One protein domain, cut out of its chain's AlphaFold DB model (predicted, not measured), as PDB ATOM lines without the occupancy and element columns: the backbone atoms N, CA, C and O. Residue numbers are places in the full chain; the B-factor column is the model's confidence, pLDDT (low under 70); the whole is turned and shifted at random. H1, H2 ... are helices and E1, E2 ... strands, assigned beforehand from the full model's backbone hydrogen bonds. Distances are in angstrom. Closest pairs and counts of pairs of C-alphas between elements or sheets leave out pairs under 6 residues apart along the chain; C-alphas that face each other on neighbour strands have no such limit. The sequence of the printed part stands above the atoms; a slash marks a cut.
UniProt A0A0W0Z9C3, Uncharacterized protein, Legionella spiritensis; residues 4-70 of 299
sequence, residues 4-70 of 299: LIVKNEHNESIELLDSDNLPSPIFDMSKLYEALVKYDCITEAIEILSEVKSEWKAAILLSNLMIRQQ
ATOM      1  N   LEU A   4     -19.519 -18.960 -18.832       82.25
ATOM      2  CA  LEU A   4     -19.890 -18.187 -17.652       82.25
ATOM      3  C   LEU A   4     -19.255 -16.800 -17.740       82.25
ATOM      4  O   LEU A   4     -18.037 -16.661 -17.633       82.25
ATOM      5  N   ILE A   5     -20.083 -15.774 -17.931       85.88
ATOM      6  CA  ILE A   5     -19.647 -14.377 -18.036       85.88
ATOM      7  C   ILE A   5     -20.355 -13.566 -16.952       85.88
ATOM      8  O   ILE A   5     -21.581 -13.584 -16.857       85.88
ATOM      9  N   VAL A   6     -19.584 -12.824 -16.164       84.69
ATOM     10  CA  VAL A   6     -20.071 -11.946 -15.091       84.69
ATOM     11  C   VAL A   6     -19.716 -10.493 -15.382       84.69
ATOM     12  O   VAL A   6     -18.906 -10.203 -16.262       84.69
ATOM     13  N   LYS A   7     -20.304  -9.555 -14.636       83.00
ATOM     14  CA  LYS A   7     -19.932  -8.139 -14.705       83.00
ATOM     15  C   LYS A   7     -19.166  -7.704 -13.465       83.00
ATOM     16  O   LYS A   7     -19.562  -8.036 -12.352       83.00
ATOM     17  N   ASN A   8     -18.098  -6.934 -13.656       80.69
ATOM     18  CA  ASN A   8     -17.345  -6.353 -12.547       80.69
ATOM     19  C   ASN A   8     -17.983  -5.054 -12.019       80.69
ATOM     20  O   ASN A   8     -18.983  -4.562 -12.543       80.69
ATOM     21  N   GLU A   9     -17.357  -4.465 -10.999       79.25
ATOM     22  CA  GLU A   9     -17.762  -3.195 -10.373       79.25
ATOM     23  C   GLU A   9     -17.787  -2.001 -11.351       79.25
ATOM     24  O   GLU A   9     -18.475  -1.012 -11.107       79.25
ATOM     25  N   HIS A  10     -17.094  -2.109 -12.489       83.06
ATOM     26  CA  HIS A  10     -17.043  -1.115 -13.565       83.06
ATOM     27  C   HIS A  10     -18.004  -1.437 -14.726       83.06
ATOM     28  O   HIS A  10     -17.961  -0.776 -15.762       83.06
ATOM     29  N   ASN A  11     -18.899  -2.421 -14.556       81.69
ATOM     30  CA  ASN A  11     -19.859  -2.894 -15.563       81.69
ATOM     31  C   ASN A  11     -19.194  -3.518 -16.814       81.69
ATOM     32  O   ASN A  11     -19.839  -3.654 -17.857       81.69
ATOM     33  N   GLU A  12     -17.927  -3.925 -16.707       85.81
ATOM     34  CA  GLU A  12     -17.182  -4.641 -17.745       85.81
ATOM     35  C   GLU A  12     -17.467  -6.143 -17.659       85.81
ATOM     36  O   GLU A  12     -17.641  -6.689 -16.568       85.81
ATOM     37  N   SER A  13     -17.518  -6.815 -18.811       82.62
ATOM     38  CA  SER A  13     -17.759  -8.261 -18.876       82.62
ATOM     39  C   SER A  13     -16.465  -9.032 -18.624       82.62
ATOM     40  O   SER A  13     -15.466  -8.791 -19.298       82.62
ATOM     41  N   ILE A  14     -16.498  -9.959 -17.671       80.50
ATOM     42  CA  ILE A  14     -15.402 -10.866 -17.333       80.50
ATOM     43  C   ILE A  14     -15.875 -12.289 -17.598       80.50
ATOM     44  O   ILE A  14     -16.880 -12.728 -17.046       80.50
ATOM     45  N   GLU A  15     -15.142 -13.011 -18.436       83.94
ATOM     46  CA  GLU A  15     -15.352 -14.439 -18.649       83.94
ATOM     47  C   GLU A  15     -14.675 -15.215 -17.515       83.94
ATOM     48  O   GLU A  15     -13.473 -15.081 -17.294       83.94
ATOM     49  N   LEU A  16     -15.464 -15.975 -16.755       77.19
ATOM     50  CA  LEU A  16     -14.976 -16.829 -15.672       77.19
ATOM     51  C   LEU A  16     -14.752 -18.264 -16.139       77.19
ATOM     52  O   LEU A  16     -13.884 -18.943 -15.605       77.19
ATOM     53  N   LEU A  17     -15.544 -18.736 -17.102       79.06
ATOM     54  CA  LEU A  17     -15.467 -20.106 -17.591       79.06
ATOM     55  C   LEU A  17     -15.811 -20.149 -19.075       79.06
ATOM     56  O   LEU A  17     -16.860 -19.652 -19.484       79.06
ATOM     57  N   ASP A  18     -14.950 -20.781 -19.861       80.12
ATOM     58  CA  ASP A  18     -15.198 -21.090 -21.264       80.12
ATOM     59  C   ASP A  18     -15.060 -22.594 -21.466       80.12
ATOM     60  O   ASP A  18     -13.959 -23.129 -21.377       80.12
ATOM     61  N   SER A  19     -16.171 -23.284 -21.723       69.00
ATOM     62  CA  SER A  19     -16.135 -24.732 -21.963       69.00
ATOM     63  C   SER A  19     -15.455 -25.115 -23.281       69.00
ATOM     64  O   SER A  19     -15.023 -26.256 -23.408       69.00
ATOM     65  N   ASP A  20     -15.294 -24.181 -24.228       72.75
ATOM     66  CA  ASP A  20     -14.519 -24.409 -25.454       72.75
ATOM     67  C   ASP A  20     -13.002 -24.230 -25.218       72.75
ATOM     68  O   ASP A  20     -12.188 -24.664 -26.034       72.75
ATOM     69  N   ASN A  21     -12.608 -23.577 -24.120       71.75
ATOM     70  CA  ASN A  21     -11.221 -23.213 -23.840       71.75
ATOM     71  C   ASN A  21     -10.933 -23.242 -22.333       71.75
ATOM     72  O   ASN A  21     -10.486 -22.253 -21.744       71.75
ATOM     73  N   LEU A  22     -11.239 -24.381 -21.702       63.66
ATOM     74  CA  LEU A  22     -11.106 -24.532 -20.258       63.66
ATOM     75  C   LEU A  22      -9.658 -24.257 -19.836       63.66
ATOM     76  O   LEU A  22      -8.730 -24.803 -20.455       63.66
ATOM     77  N   PRO A  23      -9.448 -23.429 -18.793       55.66
ATOM     78  CA  PRO A  23      -8.112 -23.162 -18.290       55.66
ATOM     79  C   PRO A  23      -7.437 -24.487 -17.952       55.66
ATOM     80  O   PRO A  23      -8.098 -25.435 -17.518       55.66
ATOM     81  N   SER A  24      -6.118 -24.564 -18.157       48.59
ATOM     82  CA  SER A  24      -5.368 -25.730 -17.698       48.59
ATOM     83  C   SER A  24      -5.689 -25.937 -16.209       48.59
ATOM     84  O   SER A  24      -5.481 -25.001 -15.425       48.59
ATOM     85  N   PRO A  25      -6.205 -27.116 -15.804       44.38
ATOM     86  CA  PRO A  25      -6.623 -27.372 -14.423       44.38
ATOM     87  C   PRO A  25      -5.471 -27.218 -13.413       44.38
ATOM     88  O   PRO A  25      -5.705 -27.151 -12.209       44.38
ATOM     89  N   ILE A  26      -4.243 -27.101 -13.922       36.59
ATOM     90  CA  ILE A  26      -2.975 -27.010 -13.211       36.59
ATOM     91  C   ILE A  26      -2.670 -25.599 -12.670       36.59
ATOM     92  O   ILE A  26      -2.121 -25.489 -11.580       36.59
ATOM     93  N   PHE A  27      -3.034 -24.503 -13.356       38.66
ATOM     94  CA  PHE A  27      -2.485 -23.167 -13.014       38.66
ATOM     95  C   PHE A  27      -3.504 -22.139 -12.501       38.66
ATOM     96  O   PHE A  27      -3.131 -21.153 -11.862       38.66
ATOM     97  N   ASP A  28      -4.796 -22.366 -12.738       55.38
ATOM     98  CA  ASP A  28      -5.824 -21.361 -12.450       55.38
ATOM     99  C   ASP A  28      -6.961 -21.856 -11.559       55.38
ATOM    100  O   ASP A  28      -7.928 -21.133 -11.364       55.38
ATOM    101  N   MET A  29      -6.851 -23.024 -10.920       59.09
ATOM    102  CA  MET A  29      -7.963 -23.551 -10.122       59.09
ATOM    103  C   MET A  29      -8.295 -22.761  -8.864       59.09
ATOM    104  O   MET A  29      -9.465 -22.507  -8.568       59.09
ATOM    105  N   SER A  30      -7.273 -22.331  -8.128       57.00
ATOM    106  CA  SER A  30      -7.483 -21.462  -6.971       57.00
ATOM    107  C   SER A  30      -8.048 -20.109  -7.399       57.00
ATOM    108  O   SER A  30      -8.996 -19.642  -6.778       57.00
ATOM    109  N   LYS A  31      -7.559 -19.536  -8.508       67.88
ATOM    110  CA  LYS A  31      -8.051 -18.252  -9.033       67.88
ATOM    111  C   LYS A  31      -9.468 -18.349  -9.588       67.88
ATOM    112  O   LYS A  31     -10.278 -17.465  -9.334       67.88
ATOM    113  N   LEU A  32      -9.775 -19.426 -10.306       73.56
ATOM    114  CA  LEU A  32     -11.105 -19.726 -10.817       73.56
ATOM    115  C   LEU A  32     -12.077 -19.859  -9.651       73.56
ATOM    116  O   LEU A  32     -13.093 -19.177  -9.635       73.56
ATOM    117  N   TYR A  33     -11.749 -20.655  -8.631       69.50
ATOM    118  CA  TYR A  33     -12.608 -20.775  -7.457       69.50
ATOM    119  C   TYR A  33     -12.777 -19.448  -6.714       69.50
ATOM    120  O   TYR A  33     -13.894 -19.085  -6.360       69.50
ATOM    121  N   GLU A  34     -11.693 -18.707  -6.478       71.06
ATOM    122  CA  GLU A  34     -11.749 -17.384  -5.846       71.06
ATOM    123  C   GLU A  34     -12.634 -16.417  -6.636       71.06
ATOM    124  O   GLU A  34     -13.433 -15.693  -6.043       71.06
ATOM    125  N   ALA A  35     -12.549 -16.438  -7.967       78.00
ATOM    126  CA  ALA A  35     -13.399 -15.635  -8.831       78.00
ATOM    127  C   ALA A  35     -14.867 -16.089  -8.765       78.00
ATOM    128  O   ALA A  35     -15.751 -15.254  -8.590       78.00
ATOM    129  N   LEU A  36     -15.136 -17.394  -8.827       81.19
ATOM    130  CA  LEU A  36     -16.489 -17.948  -8.713       81.19
ATOM    131  C   LEU A  36     -17.144 -17.610  -7.369       81.19
ATOM    132  O   LEU A  36     -18.320 -17.265  -7.346       81.19
ATOM    133  N   VAL A  37     -16.390 -17.648  -6.263       75.75
ATOM    134  CA  VAL A  37     -16.858 -17.188  -4.943       75.75
ATOM    135  C   VAL A  37     -17.114 -15.686  -4.952       75.75
ATOM    136  O   VAL A  37     -18.153 -15.238  -4.478       75.75
ATOM    137  N   LYS A  38     -16.172 -14.896  -5.484       80.19
ATOM    138  CA  LYS A  38     -16.276 -13.432  -5.521       80.19
ATOM    139  C   LYS A  38     -17.549 -12.966  -6.229       80.19
ATOM    140  O   LYS A  38     -18.135 -11.971  -5.809       80.19
ATOM    141  N   TYR A  39     -17.943 -13.656  -7.295       82.31
ATOM    142  CA  TYR A  39     -19.126 -13.323  -8.088       82.31
ATOM    143  C   TYR A  39     -20.362 -14.169  -7.749       82.31
ATOM    144  O   TYR A  39     -21.379 -14.010  -8.413       82.31
ATOM    145  N   ASP A  40     -20.290 -15.027  -6.726       80.38
ATOM    146  CA  ASP A  40     -21.384 -15.909  -6.287       80.38
ATOM    147  C   ASP A  40     -21.962 -16.786  -7.418       80.38
ATOM    148  O   ASP A  40     -23.167 -16.930  -7.560       80.38
ATOM    149  N   CYS A  41     -21.086 -17.344  -8.264       86.44
ATOM    150  CA  CYS A  41     -21.462 -18.101  -9.470       86.44
ATOM    151  C   CYS A  41     -21.041 -19.582  -9.420       86.44
ATOM    152  O   CYS A  41     -20.800 -20.211 -10.454       86.44
ATOM    153  N   ILE A  42     -20.840 -20.145  -8.223       80.25
ATOM    154  CA  ILE A  42     -20.361 -21.532  -8.101       80.25
ATOM    155  C   ILE A  42     -21.407 -22.528  -8.621       80.25
ATOM    156  O   ILE A  42     -21.036 -23.508  -9.265       80.25
ATOM    157  N   THR A  43     -22.692 -22.293  -8.353       80.31
ATOM    158  CA  THR A  43     -23.780 -23.185  -8.785       80.31
ATOM    159  C   THR A  43     -23.856 -23.246 -10.308       80.31
ATOM    160  O   THR A  43     -23.870 -24.328 -10.886       80.31
ATOM    161  N   GLU A  44     -23.788 -22.093 -10.963       82.00
ATOM    162  CA  GLU A  44     -23.803 -21.945 -12.416       82.00
ATOM    163  C   GLU A  44     -22.570 -22.592 -13.058       82.00
ATOM    164  O   GLU A  44     -22.672 -23.241 -14.097       82.00
ATOM    165  N   ALA A  45     -21.396 -22.475 -12.427       82.12
ATOM    166  CA  ALA A  45     -20.199 -23.176 -12.884       82.12
ATOM    167  C   ALA A  45     -20.356 -24.702 -12.793       82.12
ATOM    168  O   ALA A  45     -19.966 -25.408 -13.721       82.12
ATOM    169  N   ILE A  46     -20.947 -25.214 -11.708       81.50
ATOM    170  CA  ILE A  46     -21.241 -26.645 -11.544       81.50
ATOM    171  C   ILE A  46     -22.220 -27.123 -12.621       81.50
ATOM    172  O   ILE A  46     -21.984 -28.174 -13.216       81.50
ATOM    173  N   GLU A  47     -23.283 -26.368 -12.901       81.62
ATOM    174  CA  GLU A  47     -24.254 -26.701 -13.951       81.62
ATOM    175  C   GLU A  47     -23.580 -26.784 -15.326       81.62
ATOM    176  O   GLU A  47     -23.665 -27.820 -15.986       81.62
ATOM    177  N   ILE A  48     -22.821 -25.752 -15.709       79.88
ATOM    178  CA  ILE A  48     -22.100 -25.711 -16.990       79.88
ATOM    179  C   ILE A  48     -21.138 -26.895 -17.118       79.88
ATOM    180  O   ILE A  48     -21.133 -27.591 -18.133       79.88
ATOM    181  N   LEU A  49     -20.331 -27.155 -16.087       75.75
ATOM    182  CA  LEU A  49     -19.353 -28.243 -16.105       75.75
ATOM    183  C   LEU A  49     -20.012 -29.628 -16.091       75.75
ATOM    184  O   LEU A  49     -19.464 -30.575 -16.650       75.75
ATOM    185  N   SER A  50     -21.208 -29.751 -15.511       72.25
ATOM    186  CA  SER A  50     -21.995 -30.990 -15.534       72.25
ATOM    187  C   SER A  50     -22.514 -31.334 -16.932       72.25
ATOM    188  O   SER A  50     -22.645 -32.518 -17.252       72.25
ATOM    189  N   GLU A  51     -22.777 -30.331 -17.776       75.31
ATOM    190  CA  GLU A  51     -23.194 -30.521 -19.174       75.31
ATOM    191  C   GLU A  51     -22.045 -30.989 -20.074       75.31
ATOM    192  O   GLU A  51     -22.272 -31.736 -21.026       75.31
ATOM    193  N   VAL A  52     -20.809 -30.597 -19.752       67.56
ATOM    194  CA  VAL A  52     -19.600 -30.953 -20.514       67.56
ATOM    195  C   VAL A  52     -18.708 -31.968 -19.795       67.56
ATOM    196  O   VAL A  52     -17.562 -32.152 -20.180       67.56
ATOM    197  N   LYS A  53     -19.233 -32.689 -18.797       59.34
ATOM    198  CA  LYS A  53     -18.499 -33.670 -17.966       59.34
ATOM    199  C   LYS A  53     -17.814 -34.819 -18.719       59.34
ATOM    200  O   LYS A  53     -17.090 -35.599 -18.111       59.34
ATOM    201  N   SER A  54     -18.108 -34.992 -20.008       52.44
ATOM    202  CA  SER A  54     -17.381 -35.916 -20.885       52.44
ATOM    203  C   SER A  54     -15.991 -35.398 -21.261       52.44
ATOM    204  O   SER A  54     -15.159 -36.183 -21.694       52.44
ATOM    205  N   GLU A  55     -15.751 -34.094 -21.126       57.38
ATOM    206  CA  GLU A  55     -14.438 -33.467 -21.238       57.38
ATOM    207  C   GLU A  55     -13.747 -33.542 -19.865       57.38
ATOM    208  O   GLU A  55     -14.345 -33.272 -18.817       57.38
ATOM    209  N   TRP A  56     -12.502 -34.016 -19.847       56.03
ATOM    210  CA  TRP A  56     -11.832 -34.425 -18.613       56.03
ATOM    211  C   TRP A  56     -11.450 -33.237 -17.728       56.03
ATOM    212  O   TRP A  56     -11.554 -33.341 -16.503       56.03
ATOM    213  N   LYS A  57     -11.074 -32.087 -18.311       58.28
ATOM    214  CA  LYS A  57     -10.810 -30.872 -17.531       58.28
ATOM    215  C   LYS A  57     -12.091 -30.480 -16.825       58.28
ATOM    216  O   LYS A  57     -12.068 -30.269 -15.619       58.28
ATOM    217  N   ALA A  58     -13.222 -30.494 -17.520       62.19
ATOM    218  CA  ALA A  58     -14.511 -30.182 -16.941       62.19
ATOM    219  C   ALA A  58     -14.881 -31.124 -15.794       62.19
ATOM    220  O   ALA A  58     -15.342 -30.655 -14.756       62.19
ATOM    221  N   ALA A  59     -14.629 -32.426 -15.936       57.06
ATOM    222  CA  ALA A  59     -14.875 -33.400 -14.875       57.06
ATOM    223  C   ALA A  59     -14.006 -33.151 -13.626       57.06
ATOM    224  O   ALA A  59     -14.504 -33.214 -12.498       57.06
ATOM    225  N   ILE A  60     -12.725 -32.808 -13.809       55.31
ATOM    226  CA  ILE A  60     -11.806 -32.457 -12.713       55.31
ATOM    227  C   ILE A  60     -12.229 -31.142 -12.043       55.31
ATOM    228  O   ILE A  60     -12.256 -31.054 -10.811       55.31
ATOM    229  N   LEU A  61     -12.570 -30.123 -12.836       66.25
ATOM    230  CA  LEU A  61     -13.072 -28.832 -12.357       66.25
ATOM    231  C   LEU A  61     -14.343 -29.035 -11.523       66.25
ATOM    232  O   LEU A  61     -14.418 -28.581 -10.382       66.25
ATOM    233  N   LEU A  62     -15.303 -29.784 -12.068       69.00
ATOM    234  CA  LEU A  62     -16.574 -30.114 -11.439       69.00
ATOM    235  C   LEU A  62     -16.364 -30.820 -10.098       69.00
ATOM    236  O   LEU A  62     -16.883 -30.370  -9.079       69.00
ATOM    237  N   SER A  63     -15.544 -31.871 -10.082       59.75
ATOM    238  CA  SER A  63     -15.206 -32.630  -8.876       59.75
ATOM    239  C   SER A  63     -14.654 -31.724  -7.769       59.75
ATOM    240  O   SER A  63     -15.153 -31.727  -6.641       59.75
ATOM    241  N   ASN A  64     -13.687 -30.864  -8.098       61.19
ATOM    242  CA  ASN A  64     -13.106 -29.928  -7.136       61.19
ATOM    243  C   ASN A  64     -14.123 -28.904  -6.606       61.19
ATOM    244  O   ASN A  64     -14.123 -28.606  -5.407       61.19
ATOM    245  N   LEU A  65     -14.994 -28.368  -7.468       70.38
ATOM    246  CA  LEU A  65     -16.044 -27.427  -7.063       70.38
ATOM    247  C   LEU A  65     -17.079 -28.085  -6.147       70.38
ATOM    248  O   LEU A  65     -17.431 -27.514  -5.115       70.38
ATOM    249  N   MET A  66     -17.515 -29.302  -6.474       65.94
ATOM    250  CA  MET A  66     -18.485 -30.064  -5.684       65.94
ATOM    251  C   MET A  66     -17.930 -30.438  -4.306       65.94
ATOM    252  O   MET A  66     -18.618 -30.248  -3.300       65.94
ATOM    253  N   ILE A  67     -16.662 -30.867  -4.231       59.66
ATOM    254  CA  ILE A  67     -15.963 -31.113  -2.959       59.66
ATOM    255  C   ILE A  67     -15.939 -29.836  -2.107       59.66
ATOM    256  O   ILE A  67     -16.241 -29.886  -0.914       59.66
ATOM    257  N   ARG A  68     -15.601 -28.682  -2.700       63.59
ATOM    258  CA  ARG A  68     -15.543 -27.400  -1.974       63.59
ATOM    259  C   ARG A  68     -16.917 -26.917  -1.499       63.59
ATOM    260  O   ARG A  68     -17.011 -26.381  -0.399       63.59
ATOM    261  N   GLN A  69     -17.970 -27.160  -2.273       65.25
ATOM    262  CA  GLN A  69     -19.356 -26.873  -1.887       65.25
ATOM    263  C   GLN A  69     -19.947 -27.893  -0.899       65.25
ATOM    264  O   GLN A  69     -21.081 -27.731  -0.457       65.25
ATOM    265  N   GLN A  70     -19.212 -28.957  -0.549       61.69
ATOM    266  CA  GLN A  70     -19.732 -30.097   0.222       61.69
ATOM    267  C   GLN A  70     -20.980 -30.731  -0.421       61.69
ATOM    268  O   GLN A  70     -21.744 -31.439   0.241       61.69
TER     269      GLN A  70
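AT A GLANCE: This is residues 4 to 70 of the 299 residues of an uncharacterized protein of Legionella spiritensis (UniProt A0A0W0Z9C3). A two-stranded hairpin, E1 and E2, reaches to one end of the longest axis with its turn at residues 8 to 12, and a hairpin of two helices, H2 and H3, makes the other end. H1 lies over one face of the strand hairpin, where its residues 31 to 36 come nearer to E2 than to E1, and is turned steeply to both other helices; H3 keeps away from both strands. The printed part has 67 residues, with two named strands and three named helices in the order E1 E2 H1 H2 H3. The sheet, in the order E1 - E2, is antiparallel, and the class is mixed, helices and strands. The whole is compact, with a radius of gyration of the C-alphas of 11.4 A and spans of 35 by 27 by 22 A.

IN THESE COORDINATES: Find C-alpha 4 at (-19.890, -18.187, -17.652); from there strand E1 runs through residues 4 to 7, 10.5 A from first to last C-alpha. Strand E2 returns through residues 13 to 18, 13.3 A long. Look next for helix H1 at residues 29 to 38, 13.9 A, beginning at C-alpha 29, (-7.963, -23.551, -10.122). Helix H2 takes residues 42 to 51, 14.5 A. Helix H3, the longest, runs from residue 56 to 68 over 18.4 A and ends at C-alpha 68, (-15.543, -27.400, -1.974).

HOW THE PARTS SIT: Start at the hairpin of E1 and E2, whose directions stand at 163 degrees, antiparallel. Look there for N 6 and O 14, 2.8 A apart, and N 16 and O 4, also 2.8 A, both within hydrogen-bond range. From E2 go to H1, where the closest C-alphas are those of Leu 16 and Leu 32, 6.9 A apart. From E1 go to H2, where the closest C-alphas are those of Leu 4 and Ala 45, 6.9 A apart. H1 and H2 only just touch, with 3 pairs of C-alphas within 8 A, and touch only at the corner by their link; Leu 36 and Ile 42 come closest, their C-alphas 5.3 A apart. Their lines stand at a steep tilt of 54 degrees, opposite ways. H2 and H3 touch and form a helical hairpin; their closest C-alphas, of Leu 49 and Ala 58, are 5.3 A apart. They run opposite ways at a shallow tilt of 34 degrees, only just short of steep. H1 and H3 are close but not clearly touching, with the closest C-alphas, of Tyr 33 and Leu 65, 7.5 A apart. H3 is apart from E1 and from E2. In H1, H2 and H3 every O i to N i+4 pair is within hydrogen-bond range.

THE WHOLE: Look at His 10 and Ser 54 for the two C-alphas farthest apart, 35.6 A. The printed part runs from residue 4 to 70 and has no cut. The link from E2 to H1, 10 residues, is short; the links E1 to E2, H1 to H2 and H2 to H3 are tight. The mean pLDDT of the printed part is 70.3; in this predicted model 30 residues are under 70, among them residues 22 to 31 and 52 to 64.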